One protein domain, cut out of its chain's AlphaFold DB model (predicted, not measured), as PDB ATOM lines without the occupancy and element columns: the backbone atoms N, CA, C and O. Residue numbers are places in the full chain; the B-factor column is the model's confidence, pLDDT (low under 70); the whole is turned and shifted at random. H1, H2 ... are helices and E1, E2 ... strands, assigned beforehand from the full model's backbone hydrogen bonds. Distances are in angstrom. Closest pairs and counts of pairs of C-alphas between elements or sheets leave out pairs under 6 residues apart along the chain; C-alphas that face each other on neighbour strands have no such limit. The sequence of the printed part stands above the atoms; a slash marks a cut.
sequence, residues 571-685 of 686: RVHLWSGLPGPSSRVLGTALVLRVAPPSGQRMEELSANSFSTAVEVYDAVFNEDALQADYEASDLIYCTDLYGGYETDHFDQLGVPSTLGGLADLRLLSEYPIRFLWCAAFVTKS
ATOM      1  N   ARG A 571      53.861 -21.632 -57.285       91.06
ATOM      2  CA  ARG A 571      52.912 -21.659 -56.166       91.06
ATOM      3  C   ARG A 571      53.529 -20.983 -54.944       91.06
ATOM      4  O   ARG A 571      54.749 -20.961 -54.766       91.06
ATOM      5  N   VAL A 572      52.681 -20.423 -54.098       91.44
ATOM      6  CA  VAL A 572      53.070 -19.752 -52.855       91.44
ATOM      7  C   VAL A 572      52.458 -20.456 -51.656       91.44
ATOM      8  O   VAL A 572      51.395 -21.053 -51.777       91.44
ATOM      9  N   HIS A 573      53.100 -20.375 -50.496       91.25
ATOM     10  CA  HIS A 573      52.498 -20.773 -49.229       91.25
ATOM     11  C   HIS A 573      51.630 -19.644 -48.680       91.25
ATOM     12  O   HIS A 573      52.088 -18.504 -48.578       91.25
ATOM     13  N   LEU A 574      50.404 -19.986 -48.284       89.44
ATOM     14  CA  LEU A 574      49.521 -19.111 -47.519       89.44
ATOM     15  C   LEU A 574      49.722 -19.395 -46.032       89.44
ATOM     16  O   LEU A 574      49.559 -20.532 -45.594       89.44
ATOM     17  N   TRP A 575      50.083 -18.381 -45.254       86.50
ATOM     18  CA  TRP A 575      50.330 -18.506 -43.820       86.50
ATOM     19  C   TRP A 575      49.161 -17.976 -42.992       86.50
ATOM     20  O   TRP A 575      48.501 -17.013 -43.372       86.50
ATOM     21  N   SER A 576      48.966 -18.544 -41.800       79.25
ATOM     22  CA  SER A 576      47.988 -18.092 -40.795       79.25
ATOM     23  C   SER A 576      48.320 -16.733 -40.159       79.25
ATOM     24  O   SER A 576      47.705 -16.343 -39.174       79.25
ATOM     25  N   GLY A 577      49.371 -16.062 -40.616       75.69
ATOM     26  CA  GLY A 577      49.976 -14.891 -39.996       75.69
ATOM     27  C   GLY A 577      51.353 -14.631 -40.597       75.69
ATOM     28  O   GLY A 577      51.697 -15.199 -41.635       75.69
ATOM     29  N   LEU A 578      52.170 -13.802 -39.942       77.31
ATOM     30  CA  LEU A 578      53.545 -13.571 -40.395       77.31
ATOM     31  C   LEU A 578      54.322 -14.901 -40.438       77.31
ATOM     32  O   LEU A 578      54.278 -15.634 -39.443       77.31
ATOM     33  N   PRO A 579      55.025 -15.217 -41.541       80.38
ATOM     34  CA  PRO A 579      55.819 -16.436 -41.651       80.38
ATOM     35  C   PRO A 579      56.809 -16.560 -40.490       80.38
ATOM     36  O   PRO A 579      57.575 -15.637 -40.213       80.38
ATOM     37  N   GLY A 580      56.779 -17.692 -39.789       76.88
ATOM     38  CA  GLY A 580      57.625 -17.912 -38.620       76.88
ATOM     39  C   GLY A 580      57.121 -19.026 -37.700       76.88
ATOM     40  O   GLY A 580      56.072 -19.612 -37.963       76.88
ATOM     41  N   PRO A 581      57.833 -19.307 -36.593       72.88
ATOM     42  CA  PRO A 581      57.572 -20.467 -35.729       72.88
ATOM     43  C   PRO A 581      56.187 -20.473 -35.065       72.88
ATOM     44  O   PRO A 581      55.683 -21.519 -34.668       72.88
ATOM     45  N   SER A 582      55.581 -19.294 -34.912       70.56
ATOM     46  CA  SER A 582      54.264 -19.100 -34.299       70.56
ATOM     47  C   SER A 582      53.096 -19.206 -35.282       70.56
ATOM     48  O   SER A 582      51.944 -19.151 -34.853       70.56
ATOM     49  N   SER A 583      53.380 -19.313 -36.580       77.31
ATOM     50  CA  SER A 583      52.390 -19.332 -37.656       77.31
ATOM     51  C   SER A 583      52.491 -20.647 -38.416       77.31
ATOM     52  O   SER A 583      53.535 -21.296 -38.428       77.31
ATOM     53  N   ARG A 584      51.398 -21.060 -39.051       84.50
ATOM     54  CA  ARG A 584      51.352 -22.306 -39.820       84.50
ATOM     55  C   ARG A 584      51.051 -22.021 -41.280       84.50
ATOM     56  O   ARG A 584      50.351 -21.059 -41.592       84.50
ATOM     57  N   VAL A 585      51.560 -22.883 -42.153       89.00
ATOM     58  CA  VAL A 585      51.148 -22.923 -43.556       89.00
ATOM     59  C   VAL A 585      49.747 -23.525 -43.616       89.00
ATOM     60  O   VAL A 585      49.519 -24.640 -43.148       89.00
ATOM     61  N   LEU A 586      48.811 -22.762 -44.166       88.12
ATOM     62  CA  LEU A 586      47.411 -23.134 -44.352       88.12
ATOM     63  C   LEU A 586      47.180 -23.859 -45.673       88.12
ATOM     64  O   LEU A 586      46.232 -24.626 -45.797       88.12
ATOM     65  N   GLY A 587      48.032 -23.611 -46.665       90.00
ATOM     66  CA  GLY A 587      47.902 -24.199 -47.986       90.00
ATOM     67  C   GLY A 587      48.899 -23.637 -48.984       90.00
ATOM     68  O   GLY A 587      49.790 -22.852 -48.640       90.00
ATOM     69  N   THR A 588      48.723 -24.040 -50.237       91.81
ATOM     70  CA  THR A 588      49.469 -23.527 -51.390       91.81
ATOM     71  C   THR A 588      48.530 -22.873 -52.390       91.81
ATOM     72  O   THR A 588      47.407 -23.334 -52.568       91.81
ATOM     73  N   ALA A 589      48.965 -21.802 -53.045       91.94
ATOM     74  CA  ALA A 589      48.102 -20.999 -53.902       91.94
ATOM     75  C   ALA A 589      48.817 -20.434 -55.131       91.94
ATOM     76  O   ALA A 589      50.047 -20.383 -55.172       91.94
ATOM     77  N   LEU A 590      48.031 -19.995 -56.113       91.81
ATOM     78  CA  LEU A 590      48.477 -19.223 -57.266       91.81
ATOM     79  C   LEU A 590      48.006 -17.771 -57.138       91.81
ATOM     80  O   LEU A 590      46.829 -17.495 -56.898       91.81
ATOM     81  N   VAL A 591      48.943 -16.842 -57.305       92.19
ATOM     82  CA  VAL A 591      48.714 -15.402 -57.173       92.19
ATOM     83  C   VAL A 591      48.546 -14.795 -58.556       92.19
ATOM     84  O   VAL A 591      49.456 -14.868 -59.377       92.19
ATOM     85  N   LEU A 592      47.401 -14.161 -58.801       89.44
ATOM     86  CA  LEU A 592      47.107 -13.474 -60.057       89.44
ATOM     87  C   LEU A 592      47.886 -12.163 -60.151       89.44
ATOM     88  O   LEU A 592      48.517 -11.866 -61.161       89.44
ATOM     89  N   ARG A 593      47.804 -11.353 -59.093       86.56
ATOM     90  CA  ARG A 593      48.434 -10.036 -59.010       86.56
ATOM     91  C   ARG A 593      48.430  -9.515 -57.580       86.56
ATOM     92  O   ARG A 593      47.708 -10.003 -56.713       86.56
ATOM     93  N   VAL A 594      49.190  -8.450 -57.370       85.56
ATOM     94  CA  VAL A 594      48.997  -7.559 -56.226       85.56
ATOM     95  C   VAL A 594      47.718  -6.756 -56.463       85.56
ATOM     96  O   VAL A 594      47.587  -6.119 -57.508       85.56
ATOM     97  N   ALA A 595      46.777  -6.812 -55.523       84.06
ATOM     98  CA  ALA A 595      45.479  -6.163 -55.658       84.06
ATOM     99  C   ALA A 595      45.652  -4.634 -55.591       84.06
ATOM    100  O   ALA A 595      46.178  -4.130 -54.592       84.06
ATOM    101  N   PRO A 596      45.238  -3.866 -56.616       77.88
ATOM    102  CA  PRO A 596      45.287  -2.415 -56.530       77.88
ATOM    103  C   PRO A 596      44.253  -1.908 -55.507       77.88
ATOM    104  O   PRO A 596      43.076  -2.266 -55.609       77.88
ATOM    105  N   PRO A 597      44.654  -1.070 -54.533       74.00
ATOM    106  CA  PRO A 597      43.720  -0.478 -53.581       74.00
ATOM    107  C   PRO A 597      42.823   0.558 -54.275       74.00
ATOM    108  O   PRO A 597      43.270   1.278 -55.176       74.00
ATOM    109  N   SER A 598      41.570   0.696 -53.838       66.88
ATOM    110  CA  SER A 598      40.662   1.728 -54.354       66.88
ATOM    111  C   SER A 598      41.168   3.136 -54.010       66.88
ATOM    112  O   SER A 598      41.299   3.531 -52.851       66.88
ATOM    113  N   GLY A 599      41.492   3.915 -55.044       50.44
ATOM    114  CA  GLY A 599      42.147   5.214 -54.907       50.44
ATOM    115  C   GLY A 599      41.235   6.327 -54.387       50.44
ATOM    116  O   GLY A 599      40.286   6.724 -55.061       50.44
ATOM    117  N   GLN A 600      41.604   6.920 -53.244       44.44
ATOM    118  CA  GLN A 600      41.377   8.353 -52.988       44.44
ATOM    119  C   GLN A 600      42.363   9.029 -52.015       44.44
ATOM    120  O   GLN A 600      42.376  10.256 -51.959       44.44
ATOM    121  N   ARG A 601      43.230   8.299 -51.295       44.66
ATOM    122  CA  ARG A 601      44.294   8.897 -50.461       44.66
ATOM    123  C   ARG A 601      45.528   7.999 -50.377       44.66
ATOM    124  O   ARG A 601      45.719   7.287 -49.401       44.66
ATOM    125  N   MET A 602      46.383   8.059 -51.396       41.38
ATOM    126  CA  MET A 602      47.705   7.421 -51.338       41.38
ATOM    127  C   MET A 602      48.658   8.160 -50.371       41.38
ATOM    128  O   MET A 602      49.598   7.567 -49.857       41.38
ATOM    129  N   GLU A 603      48.381   9.438 -50.076       40.12
ATOM    130  CA  GLU A 603      49.259  10.345 -49.313       40.12
ATOM    131  C   GLU A 603      49.093  10.286 -47.778       40.12
ATOM    132  O   GLU A 603      49.964  10.766 -47.063       40.12
ATOM    133  N   GLU A 604      48.028   9.674 -47.238       36.56
ATOM    134  CA  GLU A 604      47.839   9.502 -45.775       36.56
ATOM    135  C   GLU A 604      48.242   8.099 -45.265       36.56
ATOM    136  O   GLU A 604      48.175   7.824 -44.067       36.56
ATOM    137  N   LEU A 605      48.689   7.201 -46.151       42.53
ATOM    138  CA  LEU A 605      48.982   5.794 -45.832       42.53
ATOM    139  C   LEU A 605      50.327   5.562 -45.119       42.53
ATOM    140  O   LEU A 605      50.672   4.421 -44.827       42.53
ATOM    141  N   SER A 606      51.073   6.614 -44.770       36.91
ATOM    142  CA  SER A 606      52.350   6.474 -44.057       36.91
ATOM    143  C   SER A 606      52.212   6.203 -42.550       36.91
ATOM    144  O   SER A 606      53.232   6.140 -41.869       36.91
ATOM    145  N   ALA A 607      50.993   6.072 -42.004       36.28
ATOM    146  CA  ALA A 607      50.799   5.991 -40.550       36.28
ATOM    147  C   ALA A 607      49.873   4.874 -40.025       36.28
ATOM    148  O   ALA A 607      49.931   4.607 -38.829       36.28
ATOM    149  N   ASN A 608      49.073   4.186 -40.856       36.16
ATOM    150  CA  ASN A 608      48.137   3.148 -40.385       36.16
ATOM    151  C   ASN A 608      48.213   1.847 -41.215       36.16
ATOM    152  O   ASN A 608      47.485   1.659 -42.182       36.16
ATOM    153  N   SER A 609      49.115   0.960 -40.798       44.88
ATOM    154  CA  SER A 609      48.972  -0.497 -40.616       44.88
ATOM    155  C   SER A 609      47.978  -1.340 -41.445       44.88
ATOM    156  O   SER A 609      47.373  -2.246 -40.877       44.88
ATOM    157  N   PHE A 610      47.832  -1.152 -42.757       49.81
ATOM    158  CA  PHE A 610      47.236  -2.193 -43.611       49.81
ATOM    159  C   PHE A 610      48.221  -2.650 -44.680       49.81
ATOM    160  O   PHE A 610      48.762  -1.858 -45.450       49.81
ATOM    161  N   SER A 611      48.485  -3.954 -44.672       59.88
ATOM    162  CA  SER A 611      49.365  -4.638 -45.605       59.88
ATOM    163  C   SER A 611      48.729  -4.710 -46.991       59.88
ATOM    164  O   SER A 611      47.529  -4.927 -47.147       59.88
ATOM    165  N   THR A 612      49.563  -4.549 -48.013       75.50
ATOM    166  CA  THR A 612      49.271  -4.897 -49.405       75.50
ATOM    167  C   THR A 612      48.528  -6.239 -49.490       75.50
ATOM    168  O   THR A 612      48.929  -7.198 -48.829       75.50
ATOM    169  N   ALA A 613      47.465  -6.319 -50.293       82.56
ATOM    170  CA  ALA A 613      46.746  -7.566 -50.553       82.56
ATOM    171  C   ALA A 613      47.127  -8.155 -51.919       82.56
ATOM    172  O   ALA A 613      47.567  -7.442 -52.824       82.56
ATOM    173  N   VAL A 614      46.950  -9.462 -52.074       86.62
ATOM    174  CA  VAL A 614      47.076 -10.172 -53.350       86.62
ATOM    175  C   VAL A 614      45.772 -10.831 -53.739       86.62
ATOM    176  O   VAL A 614      45.049 -11.314 -52.875       86.62
ATOM    177  N   GLU A 615      45.506 -10.885 -55.038       90.81
ATOM    178  CA  GLU A 615      44.433 -11.698 -55.602       90.81
ATOM    179  C   GLU A 615      44.943 -13.115 -55.854       90.81
ATOM    180  O   GLU A 615      45.903 -13.328 -56.595       90.81
ATOM    181  N   VAL A 616      44.280 -14.082 -55.233       90.62
ATOM    182  CA  VAL A 616      44.497 -15.517 -55.391       90.62
ATOM    183  C   VAL A 616      43.370 -16.075 -56.249       90.62
ATOM    184  O   VAL A 616      42.210 -15.752 -56.008       90.62
ATOM    185  N   TYR A 617      43.698 -16.895 -57.248       88.38
ATOM    186  CA  TYR A 617      42.713 -17.482 -58.174       88.38
ATOM    187  C   TYR A 617      42.647 -19.013 -58.120       88.38
ATOM    188  O   TYR A 617      41.767 -19.619 -58.723       88.38
ATOM    189  N   ASP A 618      43.577 -19.640 -57.401       88.81
ATOM    190  CA  ASP A 618      43.565 -21.067 -57.093       88.81
ATOM    191  C   ASP A 618      44.305 -21.304 -55.772       88.81
ATOM    192  O   ASP A 618      45.384 -20.750 -55.555       88.81
ATOM    193  N   ALA A 619      43.735 -22.122 -54.884       88.69
ATOM    194  CA  ALA A 619      44.348 -22.470 -53.603       88.69
ATOM    195  C   ALA A 619      43.979 -23.881 -53.133       88.69
ATOM    196  O   ALA A 619      42.810 -24.257 -53.107       88.69
ATOM    197  N   VAL A 620      44.980 -24.652 -52.721       88.56
ATOM    198  CA  VAL A 620      44.836 -25.973 -52.103       88.56
ATOM    199  C   VAL A 620      45.168 -25.833 -50.625       88.56
ATOM    200  O   VAL A 620      46.317 -25.562 -50.269       88.56
ATOM    201  N   PHE A 621      44.154 -25.983 -49.778       88.19
ATOM    202  CA  PHE A 621      44.276 -25.879 -48.326       88.19
ATOM    203  C   PHE A 621      44.601 -27.235 -47.697       88.19
ATOM    204  O   PHE A 621      44.175 -28.277 -48.189       88.19
ATOM    205  N   ASN A 622      45.348 -27.213 -46.598       87.81
ATOM    206  CA  ASN A 622      45.632 -28.398 -45.795       87.81
ATOM    207  C   ASN A 622      44.357 -28.830 -45.050       87.81
ATOM    208  O   ASN A 622      43.653 -27.974 -44.514       87.81
ATOM    209  N   GLU A 623      44.083 -30.132 -44.947       80.50
ATOM    210  CA  GLU A 623      42.879 -30.640 -44.260       80.50
ATOM    211  C   GLU A 623      42.795 -30.160 -42.805       80.50
ATOM    212  O   GLU A 623      41.758 -29.662 -42.372       80.50
ATOM    213  N   ASP A 624      43.921 -30.179 -42.087       78.25
ATOM    214  CA  ASP A 624      44.020 -29.658 -40.720       78.25
ATOM    215  C   ASP A 624      43.661 -28.165 -40.625       78.25
ATOM    216  O   ASP A 624      43.179 -27.697 -39.593       78.25
ATOM    217  N   ALA A 625      43.927 -27.390 -41.682       77.31
ATOM    218  CA  ALA A 625      43.607 -25.967 -41.734       77.31
ATOM    219  C   ALA A 625      42.119 -25.725 -42.020       77.31
ATOM    220  O   ALA A 625      41.552 -24.774 -41.481       77.31
ATOM    221  N   LEU A 626      41.488 -26.593 -42.815       76.62
ATOM    222  CA  LEU A 626      40.044 -26.572 -43.049       76.62
ATOM    223  C   LEU A 626      39.276 -26.956 -41.778       76.62
ATOM    224  O   LEU A 626      38.359 -26.245 -41.387       76.62
ATOM    225  N   GLN A 627      39.703 -28.018 -41.086       69.56
ATOM    226  CA  GLN A 627      39.069 -28.481 -39.842       69.56
ATOM    227  C   GLN A 627      39.254 -27.508 -38.674       69.56
ATOM    228  O   GLN A 627      38.359 -27.340 -37.854       69.56
ATOM    229  N   ALA A 628      40.418 -26.856 -38.587       63.97
ATOM    230  CA  ALA A 628      40.675 -25.835 -37.575       63.97
ATOM    231  C   ALA A 628      40.017 -24.481 -37.894       63.97
ATOM    232  O   ALA A 628      40.191 -23.548 -37.110       63.97
ATOM    233  N   ASP A 629      39.327 -24.379 -39.035       63.75
ATOM    234  CA  ASP A 629      38.470 -23.273 -39.465       63.75
ATOM    235  C   ASP A 629      39.136 -21.889 -39.399       63.75
ATOM    236  O   ASP A 629      38.547 -20.914 -38.939       63.75
ATOM    237  N   TYR A 630      40.406 -21.793 -39.817       65.94
ATOM    238  CA  TYR A 630      41.143 -20.521 -39.813       65.94
ATOM    239  C   TYR A 630      40.374 -19.421 -40.560       65.94
ATOM    240  O   TYR A 630      39.673 -19.690 -41.537       65.94
ATOM    241  N   GLU A 631      40.541 -18.170 -40.125       68.81
ATOM    242  CA  GLU A 631      39.975 -17.011 -40.823       68.81
ATOM    243  C   GLU A 631      40.481 -16.980 -42.272       68.81
ATOM    244  O   GLU A 631      41.680 -17.139 -42.521       68.81
ATOM    245  N   ALA A 632      39.565 -16.802 -43.227       65.19
ATOM    246  CA  ALA A 632      39.920 -16.745 -44.639       65.19
ATOM    247  C   ALA A 632      40.462 -15.360 -45.005       65.19
ATOM    248  O   ALA A 632      41.666 -15.138 -45.053       65.19
ATOM    249  N   SER A 633      39.581 -14.414 -45.316       67.25
ATOM    250  CA  SER A 633      40.002 -13.108 -45.845       67.25
ATOM    251  C   SER A 633      38.967 -12.000 -45.678       67.25
ATOM    252  O   SER A 633      39.170 -10.889 -46.166       67.25
ATOM    253  N   ASP A 634      37.876 -12.271 -44.963       60.81
ATOM    254  CA  ASP A 634      36.749 -11.357 -44.753       60.81
ATOM    255  C   ASP A 634      37.168  -9.996 -44.192       60.81
ATOM    256  O   ASP A 634      36.674  -8.956 -44.633       60.81
ATOM    257  N   LEU A 635      38.153  -9.986 -43.295       62.47
ATOM    258  CA  LEU A 635      38.712  -8.767 -42.721       62.47
ATOM    259  C   LEU A 635      39.336  -7.831 -43.768       62.47
ATOM    260  O   LEU A 635      39.312  -6.618 -43.569       62.47
ATOM    261  N   ILE A 636      39.850  -8.356 -44.888       72.25
ATOM    262  CA  ILE A 636      40.412  -7.547 -45.982       72.25
ATOM    263  C   ILE A 636      39.281  -6.855 -46.756       72.25
ATOM    264  O   ILE A 636      39.371  -5.659 -47.039       72.25
ATOM    265  N   TYR A 637      38.189  -7.568 -47.040       72.69
ATOM    266  CA  TYR A 637      37.021  -7.015 -47.740       72.69
ATOM    267  C   TYR A 637      36.231  -6.014 -46.898       72.69
ATOM    268  O   TYR A 637      35.620  -5.102 -47.443       72.69
ATOM    269  N   CYS A 638      36.296  -6.111 -45.570       67.44
ATOM    270  CA  CYS A 638      35.693  -5.123 -44.674       67.44
ATOM    271  C   CYS A 638      36.413  -3.757 -44.680       67.44
ATOM    272  O   CYS A 638      36.008  -2.854 -43.946       67.44
ATOM    273  N   THR A 639      37.489  -3.591 -45.461       65.88
ATOM    274  CA  THR A 639      38.233  -2.328 -45.562       65.88
ATOM    275  C   THR A 639      37.757  -1.461 -46.727       65.88
ATOM    276  O   THR A 639      37.441  -1.957 -47.808       65.88
ATOM    277  N   ASP A 640      37.835  -0.138 -46.559       66.69
ATOM    278  CA  ASP A 640      37.558   0.838 -47.629       66.69
ATOM    279  C   ASP A 640      38.520   0.719 -48.833       66.69
ATOM    280  O   ASP A 640      38.260   1.302 -49.885       66.69
ATOM    281  N   LEU A 641      39.642   0.002 -48.676       68.31
ATOM    282  CA  LEU A 641      40.665  -0.197 -49.710       68.31
ATOM    283  C   LEU A 641      40.336  -1.346 -50.667       68.31
ATOM    284  O   LEU A 641      40.772  -1.316 -51.818       68.31
ATOM    285  N   TYR A 642      39.622  -2.365 -50.182       77.19
ATOM    286  CA  TYR A 642      39.413  -3.613 -50.918       77.19
ATOM    287  C   TYR A 642      37.958  -4.105 -50.928       77.19
ATOM    288  O   TYR A 642      37.659  -5.084 -51.607       77.19
ATOM    289  N   GLY A 643      37.024  -3.422 -50.260       71.75
ATOM    290  CA  GLY A 643      35.608  -3.814 -50.264       71.75
ATOM    291  C   GLY A 643      34.961  -3.841 -51.653       71.75
ATOM    292  O   GLY A 643      34.027  -4.601 -51.881       71.75
ATOM    293  N   GLY A 644      35.505  -3.098 -52.625       77.00
ATOM    294  CA  GLY A 644      35.048  -3.154 -54.019       77.00
ATOM    295  C   GLY A 644      35.199  -4.531 -54.681       77.00
ATOM    296  O   GLY A 644      34.424  -4.849 -55.575       77.00
ATOM    297  N   TYR A 645      36.132  -5.368 -54.212       80.00
ATOM    298  CA  TYR A 645      36.381  -6.698 -54.778       80.00
ATOM    299  C   TYR A 645      35.343  -7.746 -54.366       80.00
ATOM    300  O   TYR A 645      35.274  -8.797 -54.994       80.00
ATOM    301  N   GLU A 646      34.532  -7.498 -53.330       80.94
ATOM    302  CA  GLU A 646      33.557  -8.479 -52.829       80.94
ATOM    303  C   GLU A 646      32.586  -8.933 -53.926       80.94
ATOM    304  O   GLU A 646      32.333 -10.127 -54.086       80.94
ATOM    305  N   THR A 647      32.063  -7.979 -54.702       77.25
ATOM    306  CA  THR A 647      31.102  -8.285 -55.770       77.25
ATOM    307  C   THR A 647      31.771  -9.070 -56.897       77.25
ATOM    308  O   THR A 647      31.216 -10.062 -57.357       77.25
ATOM    309  N   ASP A 648      32.986  -8.681 -57.283       76.12
ATOM    310  CA  ASP A 648      33.722  -9.297 -58.395       76.12
ATOM    311  C   ASP A 648      34.239 -10.708 -58.066       76.12
ATOM    312  O   ASP A 648      34.475 -11.520 -58.968       76.12
ATOM    313  N   HIS A 649      34.473 -10.994 -56.784       83.31
ATOM    314  CA  HIS A 649      35.035 -12.259 -56.313       83.31
ATOM    315  C   HIS A 649      33.969 -13.291 -55.943       83.31
ATOM    316  O   HIS A 649      34.190 -14.480 -56.169       83.31
ATOM    317  N   PHE A 650      32.827 -12.854 -55.401       80.00
ATOM    318  CA  PHE A 650      31.829 -13.763 -54.829       80.00
ATOM    319  C   PHE A 650      30.412 -13.596 -55.389       80.00
ATOM    320  O   PHE A 650      29.514 -14.264 -54.893       80.00
ATOM    321  N   ASP A 651      30.173 -12.713 -56.363       70.44
ATOM    322  CA  ASP A 651      28.875 -12.541 -57.045       70.44
ATOM    323  C   ASP A 651      27.656 -12.498 -56.089       70.44
ATOM    324  O   ASP A 651      26.629 -13.142 -56.284       70.44
ATOM    325  N   GLN A 652      27.787 -11.748 -54.986       67.62
ATOM    326  CA  GLN A 652      26.773 -11.595 -53.923       67.62
ATOM    327  C   GLN A 652      26.446 -12.857 -53.098       67.62
ATOM    328  O   GLN A 652      25.510 -12.824 -52.289       67.62
ATOM    329  N   LEU A 653      27.223 -13.937 -53.227       66.44
ATOM    330  CA  LEU A 653      27.138 -15.129 -52.367       66.44
ATOM    331  C   LEU A 653      27.585 -14.846 -50.921       66.44
ATOM    332  O   LEU A 653      27.253 -15.598 -50.006       66.44
ATOM    333  N   GLY A 654      28.258 -13.712 -50.709       71.19
ATOM    334  CA  GLY A 654      28.785 -13.266 -49.423       71.19
ATOM    335  C   GLY A 654      30.227 -13.717 -49.210       71.19
ATOM    336  O   GLY A 654      30.637 -14.785 -49.660       71.19
ATOM    337  N   VAL A 655      31.010 -12.880 -48.529       79.00
ATOM    338  CA  VAL A 655      32.427 -13.161 -48.268       79.00
ATOM    339  C   VAL A 655      32.563 -14.290 -47.239       79.00
ATOM    340  O   VAL A 655      32.026 -14.164 -46.134       79.00
ATOM    341  N   PRO A 656      33.292 -15.378 -47.547       78.31
ATOM    342  CA  PRO A 656      33.544 -16.439 -46.583       78.31
ATOM    343  C   PRO A 656      34.439 -15.930 -45.449       78.31
ATOM    344  O   PRO A 656      35.542 -15.430 -45.677       78.31
ATOM    345  N   SER A 657      33.972 -16.092 -44.210       74.25
ATOM    346  CA  SER A 657      34.735 -15.732 -43.010       74.25
ATOM    347  C   SER A 657      35.795 -16.768 -42.637       74.25
ATOM    348  O   SER A 657      36.729 -16.456 -41.902       74.25
ATOM    349  N   THR A 658      35.688 -17.997 -43.146       80.00
ATOM    350  CA  THR A 658      36.567 -19.106 -42.759       80.00
ATOM    351  C   THR A 658      37.080 -19.888 -43.961       80.00
ATOM    352  O   THR A 658      36.475 -19.863 -45.036       80.00
ATOM    353  N   LEU A 659      38.224 -20.563 -43.801       78.38
ATOM    354  CA  LEU A 659      38.823 -21.379 -44.858       78.38
ATOM    355  C   LEU A 659      37.920 -22.541 -45.274       78.38
ATOM    356  O   LEU A 659      37.875 -22.851 -46.463       78.38
ATOM    357  N   GLY A 660      37.179 -23.136 -44.332       75.94
ATOM    358  CA  GLY A 660      36.164 -24.146 -44.633       75.94
ATOM    359  C   GLY A 660      35.090 -23.591 -45.567       75.94
ATOM    360  O   GLY A 660      34.880 -24.126 -46.649       75.94
ATOM    361  N   GLY A 661      34.516 -22.430 -45.229       77.94
ATOM    362  CA  GLY A 661      33.525 -21.771 -46.084       77.94
ATOM    363  C   GLY A 661      34.070 -21.347 -47.455       77.94
ATOM    364  O   GLY A 661      33.357 -21.414 -48.453       77.94
ATOM    365  N   LEU A 662      35.341 -20.940 -47.533       81.69
ATOM    366  CA  LEU A 662      36.000 -20.631 -48.806       81.69
ATOM    367  C   LEU A 662      36.204 -21.892 -49.669       81.69
ATOM    368  O   LEU A 662      36.039 -21.831 -50.887       81.69
ATOM    369  N   ALA A 663      36.537 -23.029 -49.052       80.25
ATOM    370  CA  ALA A 663      36.659 -24.312 -49.741       80.25
ATOM    371  C   ALA A 663      35.297 -24.840 -50.220       80.25
ATOM    372  O   ALA A 663      35.192 -25.287 -51.362       80.25
ATOM    373  N   ASP A 664      34.248 -24.713 -49.406       79.44
ATOM    374  CA  ASP A 664      32.883 -25.095 -49.779       79.44
ATOM    375  C   ASP A 664      32.372 -24.267 -50.959       79.44
ATOM    376  O   ASP A 664      31.837 -24.813 -51.922       79.44
ATOM    377  N   LEU A 665      32.603 -22.949 -50.943       75.00
ATOM    378  CA  LEU A 665      32.270 -22.093 -52.080       75.00
ATOM    379  C   LEU A 665      32.986 -22.559 -53.351       75.00
ATOM    380  O   LEU A 665      32.372 -22.595 -54.414       75.00
ATOM    381  N   ARG A 666      34.255 -22.973 -53.252       74.00
ATOM    382  CA  ARG A 666      35.006 -23.495 -54.400       74.00
ATOM    383  C   ARG A 666      34.382 -24.780 -54.959       74.00
ATOM    384  O   ARG A 666      34.441 -24.978 -56.166       74.00
ATOM    385  N   LEU A 667      33.791 -25.627 -54.116       71.44
ATOM    386  CA  LEU A 667      33.063 -26.826 -54.554       71.44
ATOM    387  C   LEU A 667      31.712 -26.495 -55.202       71.44
ATOM    388  O   LEU A 667      31.249 -27.242 -56.060       71.44
ATOM    389  N   LEU A 668      31.080 -25.395 -54.788       67.25
ATOM    390  CA  LEU A 668      29.780 -24.945 -55.296       67.25
ATOM    391  C   LEU A 668      29.884 -24.072 -56.555       67.25
ATOM    392  O   LEU A 668      28.891 -23.898 -57.260       67.25
ATOM    393  N   SER A 669      31.058 -23.505 -56.827       64.94
ATOM    394  CA  SER A 669      31.307 -22.657 -57.988       64.94
ATOM    395  C   SER A 669      31.793 -23.477 -59.178       64.94
ATOM    396  O   SER A 669      32.769 -24.217 -59.089       64.94
ATOM    397  N   GLU A 670      31.165 -23.270 -60.335       59.41
ATOM    398  CA  GLU A 670      31.625 -23.819 -61.618       59.41
ATOM    399  C   GLU A 670      32.906 -23.126 -62.128       59.41
ATOM    400  O   GLU A 670      33.572 -23.628 -63.035       59.41
ATOM    401  N   TYR A 671      33.282 -21.994 -61.520       63.31
ATOM    402  CA  TYR A 671      34.428 -21.169 -61.903       63.31
ATOM    403  C   TYR A 671      35.489 -21.079 -60.797       63.31
ATOM    404  O   TYR A 671      35.148 -21.154 -59.610       63.31
ATOM    405  N   PRO A 672      36.771 -20.844 -61.150       68.38
ATOM    406  CA  PRO A 672      37.814 -20.569 -60.168       68.38
ATOM    407  C   PRO A 672      37.446 -19.347 -59.321       68.38
ATOM    408  O   PRO A 672      37.330 -18.230 -59.832       68.38
ATOM    409  N   ILE A 673      37.254 -19.559 -58.019       75.38
ATOM    410  CA  ILE A 673      36.944 -18.472 -57.091       75.38
ATOM    411  C   ILE A 673      38.190 -17.630 -56.869       75.38
ATOM    412  O   ILE A 673      39.245 -18.132 -56.471       75.38
ATOM    413  N   ARG A 674      38.031 -16.323 -57.077       86.62
ATOM    414  CA  ARG A 674      39.029 -15.331 -56.697       86.62
ATOM    415  C   ARG A 674      38.837 -14.940 -55.247       86.62
ATOM    416  O   ARG A 674      37.710 -14.752 -54.802       86.62
ATOM    417  N   PHE A 675      39.929 -14.756 -54.521       88.88
ATOM    418  CA  PHE A 675      39.865 -14.153 -53.200       88.88
ATOM    419  C   PHE A 675      41.124 -13.355 -52.862       88.88
ATOM    420  O   PHE A 675      42.160 -13.495 -53.508       88.88
ATOM    421  N   LEU A 676      41.035 -12.489 -51.853       87.94
ATOM    422  CA  LEU A 676      42.152 -11.678 -51.392       87.94
ATOM    423  C   LEU A 676      42.922 -12.381 -50.278       87.94
ATOM    424  O   LEU A 676      42.336 -13.032 -49.423       87.94
ATOM    425  N   TRP A 677      44.238 -12.195 -50.244       87.19
ATOM    426  CA  TRP A 677      45.074 -12.612 -49.122       87.19
ATOM    427  C   TRP A 677      46.059 -11.512 -48.735       87.19
ATOM    428  O   TRP A 677      46.459 -10.693 -49.561       87.19
ATOM    429  N   CYS A 678      46.477 -11.489 -47.474       82.75
ATOM    430  CA  CYS A 678      47.485 -10.548 -46.997       82.75
ATOM    431  C   CYS A 678      48.849 -10.887 -47.616       82.75
ATOM    432  O   CYS A 678      49.388 -11.960 -47.350       82.75
ATOM    433  N   ALA A 679      49.454  -9.971 -48.380       79.75
ATOM    434  CA  ALA A 679      50.740 -10.213 -49.043       79.75
ATOM    435  C   ALA A 679      51.872 -10.529 -48.050       79.75
ATOM    436  O   ALA A 679      52.774 -11.296 -48.366       79.75
ATOM    437  N   ALA A 680      51.802  -9.987 -46.828       76.44
ATOM    438  CA  ALA A 680      52.768 -10.267 -45.762       76.44
ATOM    439  C   ALA A 680      52.741 -11.730 -45.288       76.44
ATOM    440  O   ALA A 680      53.690 -12.192 -44.659       76.44
ATOM    441  N   PHE A 681      51.638 -12.442 -45.540       82.75
ATOM    442  CA  PHE A 681      51.410 -13.826 -45.120       82.75
ATOM    443  C   PHE A 681      51.613 -14.799 -46.284       82.75
ATOM    444  O   PHE A 681      51.072 -15.903 -46.283       82.75
ATOM    445  N   VAL A 682      52.374 -14.376 -47.294       84.44
ATOM    446  CA  VAL A 682      52.676 -15.159 -48.486       84.44
ATOM    447  C   VAL A 682      54.183 -15.329 -48.603       84.44
ATOM    448  O   VAL A 682      54.939 -14.363 -48.527       84.44
ATOM    449  N   THR A 683      54.631 -16.560 -48.831       85.81
ATOM    450  CA  THR A 683      56.029 -16.848 -49.185       85.81
ATOM    451  C   THR A 683      56.079 -17.729 -50.420       85.81
ATOM    452  O   THR A 683      55.170 -18.520 -50.654       85.81
ATOM    453  N   LYS A 684      57.150 -17.637 -51.213       83.38
ATOM    454  CA  LYS A 684      57.363 -18.567 -52.329       83.38
ATOM    455  C   LYS A 684      57.380 -20.010 -51.798       83.38
ATOM    456  O   LYS A 684      58.048 -20.266 -50.799       83.38
ATOM    457  N   SER A 685      56.634 -20.914 -52.438       77.38
ATOM    458  CA  SER A 685      56.782 -22.351 -52.191       77.38
ATOM    459  C   SER A 685      58.112 -22.777 -52.795       77.38
ATOM    460  O   SER A 685      58.374 -22.469 -53.962       77.38
TER     461      SER A 685
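AT A GLANCE: This is residues 571 to 685 of the 686 residues of an uncharacterized protein of Porphyra umbilicalis (UniProt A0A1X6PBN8). A small five-stranded antiparallel sheet, strongly twisted and curled like part of a barrel but not closed, is partly covered by short helices: H4 crosses over E3, H2 and H3 sit by E4, and H1 is by one end of E2. A long loop leaves the body between E2 and E3, and its residues 602 to 609 stick out. The printed part has 115 residues with the named elements E1 E2 E3 H1 H2 H3 H4 E4 E5, and the sheet's order is E4 - E3 - E2 - E1 - E5. The class is mixed, helices and strands, with 55 residues in named elements, under half of those printed. The whole is compact, with a radius of gyration of the C-alphas of 13.9 A and spans of 42 by 36 by 22 A.

IN THESE COORDINATES: Find C-alpha 572 at (53.070, -19.752, -52.855), where E1 begins; it runs to 575, 9.5 A. E2, residues 585 to 594, spans 20.0 A and bends by 78 degrees at residue 591. E3, residues 613 to 621, spans 18.6 A and bends by 86 degrees at residue 617. Next come H1, residues 623 to 627, 6.2 A; H2, 634 to 637, 5.3 A; and H3, 645 to 650, 8.4 A. H4, residues 659 to 668, begins at (38.823, -21.379, -44.858) and spans 14.3 A. E4, residues 675 to 678, spans 10.5 A, and E5, residues 682 to 684, spans 7.0 A, ending at (57.363, -18.567, -52.329).

HOW THE PARTS SIT: Start with E1, E2 and E3, a meander, each strand the antiparallel neighbour of the one before. Look for N 574 and O 587 at 3.0 A between E1 and E2, and N 590 and O 618 at 2.8 A between E2 and E3. At the edges, E4 pairs with E3 through N 614 and O 677, 2.8 A, and E5 with E1 through N 573 and O 683, 2.8 A. H4 is over E3 at a height over the sheet of 9.6 A and runs across the strands, at 85 degrees to E3 on the local plane. H1, H2 and H3 only graze the sheet. H1 and H4 touch, the closest C-alphas being those of Leu 626 and Gly 660, 4.8 A. H2 and H3 are close but not clearly touching, with C-alphas 637 and 646 closest at 6.3 A. In H1, H3 and H4 every O i to N i+4 pair is within hydrogen-bond range; H2 is too short for one.

THE WHOLE: The C-alphas farthest apart, those of Glu 603 and Glu 623, are 41.8 A apart. The printed part has no cut, and the link from E2 to E3, 18 residues, is long. The mean pLDDT of the printed part is 74.5; look for values under 70 at residues 598 to 611, 627 to 635, 638 to 641, 652 to 653 and 668 to 672.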